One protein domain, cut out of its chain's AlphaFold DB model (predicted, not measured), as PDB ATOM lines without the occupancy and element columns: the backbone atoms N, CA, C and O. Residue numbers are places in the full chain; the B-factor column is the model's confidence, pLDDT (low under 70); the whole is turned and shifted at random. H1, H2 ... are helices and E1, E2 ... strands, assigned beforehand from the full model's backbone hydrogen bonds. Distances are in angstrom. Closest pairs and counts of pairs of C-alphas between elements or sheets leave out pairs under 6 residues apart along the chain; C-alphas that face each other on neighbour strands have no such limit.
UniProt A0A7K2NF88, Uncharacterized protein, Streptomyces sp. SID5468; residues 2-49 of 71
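What this domain is: This is residues 2 to 49 of the 71 residues of an uncharacterized protein of Streptomyces sp. SID5468 (UniProt A0A7K2NF88). This model has little regular structure: a two-stranded hairpin, E1 and E2, has its loop at one far end and the short helix H1 at the other, while residues 2 to 14 fold back on themselves before it. The 48 printed residues hold E1, E2 and H1 in that order, the two-stranded sheet antiparallel and the class mixed, with 19 residues in named elements. The whole is compact, radius of gyration of the C-alphas 10.8 A, spanning 31 by 22 by 14 A.

How they stand to each other: Look first at residues 3 to 4, paired antiparallel with residues 11 to 12. Next, E1, residues 15 to 21, and E2, residues 29 to 34, form an antiparallel hairpin at 145 degrees; find N 18 and O 31 at 2.9 A. A tight link leads to H1, residues 35 to 40, with every O i to N i+4 pair within hydrogen-bond range. Its closest C-alphas to E1 are Ala 35 and Leu 15, 6.8 A.

Where its parts are: Find C-alpha 15 at (179.772, 198.041, 122.639); E1 runs 16.0 A from there. E2 covers 16.4 A. H1 runs 8.6 A to C-alpha 40 at (173.933, 198.127, 135.514).

The domain as a whole: The C-alphas of Ser 25 and Ala 40 are farthest apart, 31.7 A. The printed part has no cut and no long link between named elements; pLDDT is under 70 at residues 22 to 28.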
ATOM      1  N   THR A   2     183.154 193.065 116.670       74.69
ATOM      2  CA  THR A   2     183.176 192.478 118.018       74.69
ATOM      3  C   THR A   2     184.342 193.092 118.778       74.69
ATOM      4  O   THR A   2     185.454 193.144 118.256       74.69
ATOM      5  N   GLY A   3     184.096 193.568 119.993       84.12
ATOM      6  CA  GLY A   3     185.146 194.055 120.883       84.12
ATOM      7  C   GLY A   3     184.962 193.498 122.286       84.12
ATOM      8  O   GLY A   3     184.070 192.689 122.535       84.12
ATOM      9  N   ARG A   4     185.784 193.956 123.231       88.81
ATOM     10  CA  ARG A   4     185.718 193.517 124.627       88.81
ATOM     11  C   ARG A   4     185.149 194.614 125.517       88.81
ATOM     12  O   ARG A   4     185.609 195.750 125.464       88.81
ATOM     13  N   CYS A   5     184.174 194.277 126.358       89.75
ATOM     14  CA  CYS A   5     183.677 195.227 127.350       89.75
ATOM     15  C   CYS A   5     184.768 195.520 128.392       89.75
ATOM     16  O   CYS A   5     185.318 194.592 128.984       89.75
ATOM     17  N   GLY A   6     185.026 196.797 128.683       87.25
ATOM     18  CA  GLY A   6     186.029 197.227 129.664       87.25
ATOM     19  C   GLY A   6     185.762 196.786 131.109       87.25
ATOM     20  O   GLY A   6     186.654 196.880 131.944       87.25
ATOM     21  N   TRP A   7     184.565 196.266 131.412       87.38
ATOM     22  CA  TRP A   7     184.197 195.847 132.766       87.38
ATOM     23  C   TRP A   7     183.917 194.359 132.915       87.38
ATOM     24  O   TRP A   7     184.601 193.715 133.701       87.38
ATOM     25  N   CYS A   8     182.954 193.788 132.179       90.31
ATOM     26  CA  CYS A   8     182.718 192.341 132.273       90.31
ATOM     27  C   CYS A   8     183.786 191.526 131.531       90.31
ATOM     28  O   CYS A   8     183.863 190.316 131.703       90.31
ATOM     29  N   ARG A   9     184.628 192.182 130.712       90.25
ATOM     30  CA  ARG A   9     185.692 191.558 129.908       90.25
ATOM     31  C   ARG A   9     185.190 190.457 128.975       90.25
ATOM     32  O   ARG A   9     185.986 189.667 128.467       90.25
ATOM     33  N   GLU A  10     183.898 190.421 128.694       91.06
ATOM     34  CA  GLU A  10     183.336 189.511 127.708       91.06
ATOM     35  C   GLU A  10     183.398 190.137 126.309       91.06
ATOM     36  O   GLU A  10     183.287 191.366 126.173       91.06
ATOM     37  N   PRO A  11     183.586 189.311 125.265       90.25
ATOM     38  CA  PRO A  11     183.411 189.747 123.892       90.25
ATOM     39  C   PRO A  11     181.933 190.060 123.650       90.25
ATOM     40  O   PRO A  11     181.053 189.247 123.934       90.25
ATOM     41  N   ARG A  12     181.655 191.264 123.161       91.19
ATOM     42  CA  ARG A  12     180.302 191.759 122.913       91.19
ATOM     43  C   ARG A  12     180.265 192.489 121.576       91.19
ATOM     44  O   ARG A  12     181.267 193.045 121.120       91.19
ATOM     45  N   ASN A  13     179.092 192.467 120.958       89.44
ATOM     46  CA  ASN A  13     178.847 193.108 119.665       89.44
ATOM     47  C   ASN A  13     178.160 194.474 119.851       89.44
ATOM     48  O   ASN A  13     178.166 195.297 118.944       89.44
ATOM     49  N   ASP A  14     177.603 194.706 121.040       88.56
ATOM     50  CA  ASP A  14     176.833 195.873 121.482       88.56
ATOM     51  C   ASP A  14     177.673 196.842 122.333       88.56
ATOM     52  O   ASP A  14     177.267 197.289 123.406       88.56
ATOM     53  N   LEU A  15     178.894 197.140 121.898       89.19
ATOM     54  CA  LEU A  15     179.772 198.041 122.639       89.19
ATOM     55  C   LEU A  15     179.480 199.506 122.332       89.19
ATOM     56  O   LEU A  15     179.499 199.918 121.176       89.19
ATOM     57  N   VAL A  16     179.311 200.305 123.384       90.56
ATOM     58  CA  VAL A  16     179.202 201.764 123.300       90.56
ATOM     59  C   VAL A  16     180.407 202.419 123.959       90.56
ATOM     60  O   VAL A  16     180.881 201.967 125.005       90.56
ATOM     61  N   ALA A  17     180.921 203.479 123.337       89.44
ATOM     62  CA  ALA A  17     181.951 204.310 123.945       89.44
ATOM     63  C   ALA A  17     181.336 205.057 125.131       89.44
ATOM     64  O   ALA A  17     180.299 205.704 124.992       89.44
ATOM     65  N   VAL A  18     181.966 204.959 126.295       89.38
ATOM     66  CA  VAL A  18     181.509 205.594 127.545       89.38
ATOM     67  C   VAL A  18     182.530 206.574 128.103       89.38
ATOM     68  O   VAL A  18     182.320 207.144 129.162       89.38
ATOM     69  N   GLY A  19     183.663 206.738 127.426       86.94
ATOM     70  CA  GLY A  19     184.714 207.643 127.849       86.94
ATOM     71  C   GLY A  19     186.038 207.357 127.159       86.94
ATOM     72  O   GLY A  19     186.110 206.581 126.206       86.94
ATOM     73  N   PHE A  20     187.093 207.939 127.703       81.81
ATOM     74  CA  PHE A  20     188.483 207.760 127.339       81.81
ATOM     75  C   PHE A  20     189.301 207.600 128.620       81.81
ATOM     76  O   PHE A  20     189.064 208.285 129.618       81.81
ATOM     77  N   HIS A  21     190.273 206.694 128.598       71.56
ATOM     78  CA  HIS A  21     191.319 206.659 129.604       71.56
ATOM     79  C   HIS A  21     192.442 207.594 129.152       71.56
ATOM     80  O   HIS A  21     193.011 207.359 128.080       71.56
ATOM     81  N   PRO A  22     192.783 208.633 129.937       61.47
ATOM     82  CA  PRO A  22     193.937 209.458 129.626       61.47
ATOM     83  C   PRO A  22     195.188 208.580 129.715       61.47
ATOM     84  O   PRO A  22     195.504 208.036 130.774       61.47
ATOM     85  N   ALA A  23     195.880 208.406 128.592       60.38
ATOM     86  CA  ALA A  23     197.221 207.848 128.581       60.38
ATOM     87  C   ALA A  23     198.202 209.022 128.572       60.38
ATOM     88  O   ALA A  23     198.076 209.953 127.782       60.38
ATOM     89  N   THR A  24     199.184 208.984 129.464       59.06
ATOM     90  CA  THR A  24     200.155 210.065 129.691       59.06
ATOM     91  C   THR A  24     201.052 210.372 128.485       59.06
ATOM     92  O   THR A  24     201.787 211.353 128.517       59.06
ATOM     93  N   SER A  25     201.024 209.565 127.417       60.09
ATOM     94  CA  SER A  25     201.894 209.748 126.240       60.09
ATOM     95  C   SER A  25     201.268 209.385 124.889       60.09
ATOM     96  O   SER A  25     201.942 209.477 123.869       60.09
ATOM     97  N   ALA A  26     199.996 208.990 124.837       53.34
ATOM     98  CA  ALA A  26     199.292 208.698 123.588       53.34
ATOM     99  C   ALA A  26     197.843 209.170 123.725       53.34
ATOM    100  O   ALA A  26     197.278 209.057 124.810       53.34
ATOM    101  N   GLY A  27     197.252 209.722 122.658       58.22
ATOM    102  CA  GLY A  27     195.858 210.183 122.659       58.22
ATOM    103  C   GLY A  27     194.947 209.154 123.330       58.22
ATOM    104  O   GLY A  27     195.027 207.969 123.010       58.22
ATOM    105  N   GLY A  28     194.183 209.594 124.336       66.44
ATOM    106  CA  GLY A  28     193.502 208.714 125.286       66.44
ATOM    107  C   GLY A  28     192.746 207.559 124.625       66.44
ATOM    108  O   GLY A  28     192.125 207.712 123.575       66.44
ATOM    109  N   VAL A  29     192.793 206.381 125.243       75.00
ATOM    110  CA  VAL A  29     192.160 205.178 124.686       75.00
ATOM    111  C   VAL A  29     190.668 205.214 124.993       75.00
ATOM    112  O   VAL A  29     190.287 205.271 126.161       75.00
ATOM    113  N   SER A  30     189.817 205.154 123.964       83.31
ATOM    114  CA  SER A  30     188.365 205.064 124.151       83.31
ATOM    115  C   SER A  30     187.992 203.826 124.967       83.31
ATOM    116  O   SER A  30     188.416 202.706 124.680       83.31
ATOM    117  N   VAL A  31     187.166 204.034 125.983       86.38
ATOM    118  CA  VAL A  31     186.649 202.998 126.870       86.38
ATOM    119  C   VAL A  31     185.271 202.587 126.383       86.38
ATOM    120  O   VAL A  31     184.382 203.423 126.231       86.38
ATOM    121  N   TYR A  32     185.085 201.284 126.187       90.31
ATOM    122  CA  TYR A  32     183.838 200.717 125.690       90.31
ATOM    123  C   TYR A  32     183.156 199.835 126.737       90.31
ATOM    124  O   TYR A  32     183.804 199.049 127.435       90.31
ATOM    125  N   ALA A  33     181.831 199.916 126.818       91.38
ATOM    126  CA  ALA A  33     181.010 199.070 127.675       91.38
ATOM    127  C   ALA A  33     179.862 198.435 126.884       91.38
ATOM    128  O   ALA A  33     179.340 199.045 125.960       91.38
ATOM    129  N   CYS A  34     179.477 197.205 127.235       93.19
ATOM    130  CA  CYS A  34     178.286 196.574 126.662       93.19
ATOM    131  C   CYS A  34     177.009 197.171 127.261       93.19
ATOM    132  O   CYS A  34     177.044 197.696 128.379       93.19
ATOM    133  N   ALA A  35     175.880 197.035 126.568       89.44
ATOM    134  CA  ALA A  35     174.605 197.620 126.983       89.44
ATOM    135  C   ALA A  35     174.193 197.192 128.405       89.44
ATOM    136  O   ALA A  35     173.768 198.020 129.211       89.44
ATOM    137  N   GLY A  36     174.416 195.922 128.764       90.81
ATOM    138  CA  GLY A  36     174.139 195.421 130.115       90.81
ATOM    139  C   GLY A  36     174.997 196.093 131.195       90.81
ATOM    140  O   GLY A  36     174.496 196.474 132.248       90.81
ATOM    141  N   CYS A  37     176.285 196.309 130.918       91.19
ATOM    142  CA  CYS A  37     177.193 197.016 131.823       91.19
ATOM    143  C   CYS A  37     176.872 198.511 131.938       91.19
ATOM    144  O   CYS A  37     177.053 199.090 133.009       91.19
ATOM    145  N   VAL A  38     176.422 199.126 130.843       90.31
ATOM    146  CA  VAL A  38     175.981 200.525 130.811       90.31
ATOM    147  C   VAL A  38     174.757 200.705 131.691       90.31
ATOM    148  O   VAL A  38     174.771 201.575 132.551       90.31
ATOM    149  N   ALA A  39     173.748 199.844 131.548       89.12
ATOM    150  CA  ALA A  39     172.551 199.891 132.379       89.12
ATOM    151  C   ALA A  39     172.871 199.612 133.858       89.12
ATOM    152  O   ALA A  39     172.496 200.396 134.726       89.12
ATOM    153  N   ALA A  40     173.632 198.550 134.144       89.69
ATOM    154  CA  ALA A  40     173.933 198.127 135.514       89.69
ATOM    155  C   ALA A  40     174.726 199.163 136.328       89.69
ATOM    156  O   ALA A  40     174.585 199.223 137.545       89.69
ATOM    157  N   ARG A  41     175.568 199.974 135.676       87.88
ATOM    158  CA  ARG A  41     176.343 201.049 136.327       87.88
ATOM    159  C   ARG A  41     175.874 202.448 135.971       87.88
ATOM    160  O   ARG A  41     176.552 203.410 136.313       87.88
ATOM    161  N   GLN A  42     174.747 202.549 135.270       89.81
ATOM    162  CA  GLN A  42     174.206 203.808 134.772       89.81
ATOM    163  C   GLN A  42     175.270 204.640 134.043       89.81
ATOM    164  O   GLN A  42     175.377 205.840 134.266       89.81
ATOM    165  N   LEU A  43     176.106 204.015 133.209       88.69
ATOM    166  CA  LEU A  43     177.148 204.740 132.484       88.69
ATOM    167  C   LEU A  43     176.523 205.726 131.495       88.69
ATOM    168  O   LEU A  43     175.518 205.432 130.848       88.69
ATOM    169  N   LEU A  44     177.143 206.892 131.377       87.75
ATOM    170  CA  LEU A  44     176.816 207.899 130.384       87.75
ATOM    171  C   LEU A  44     177.573 207.558 129.086       87.75
ATOM    172  O   LEU A  44     178.801 207.481 129.110       87.75
ATOM    173  N   PRO A  45     176.880 207.306 127.964       87.88
ATOM    174  CA  PRO A  45     177.532 207.166 126.670       87.88
ATOM    175  C   PRO A  45     178.277 208.444 126.302       87.88
ATOM    176  O   PRO A  45     177.781 209.545 126.519       87.88
ATOM    177  N   LEU A  46     179.443 208.294 125.681       84.50
ATOM    178  CA  LEU A  46     180.323 209.407 125.343       84.50
ATOM    179  C   LEU A  46     179.638 210.445 124.435       84.50
ATOM    180  O   LEU A  46     179.896 211.632 124.565       84.50
ATOM    181  N   ALA A  47     178.728 210.019 123.554       82.06
ATOM    182  CA  ALA A  47     177.953 210.926 122.699       82.06
ATOM    183  C   ALA A  47     177.017 211.868 123.484       82.06
ATOM    184  O   ALA A  47     176.550 212.864 122.945       82.06
ATOM    185  N   GLU A  48     176.739 211.550 124.748       83.44
ATOM    186  CA  GLU A  48     175.879 212.322 125.649       83.44
ATOM    187  C   GLU A  48     176.686 213.097 126.700       83.44
ATOM    188  O   GLU A  48     176.123 213.677 127.630       83.44
ATOM    189  N   HIS A  49     178.014 213.091 126.583       80.12
ATOM    190  CA  HIS A  49     178.870 213.911 127.421       80.12
ATOM    191  C   HIS A  49     178.675 215.400 127.077       80.12
ATOM    192  O   HIS A  49     178.603 215.747 125.897       80.12
TER     193      HIS A  49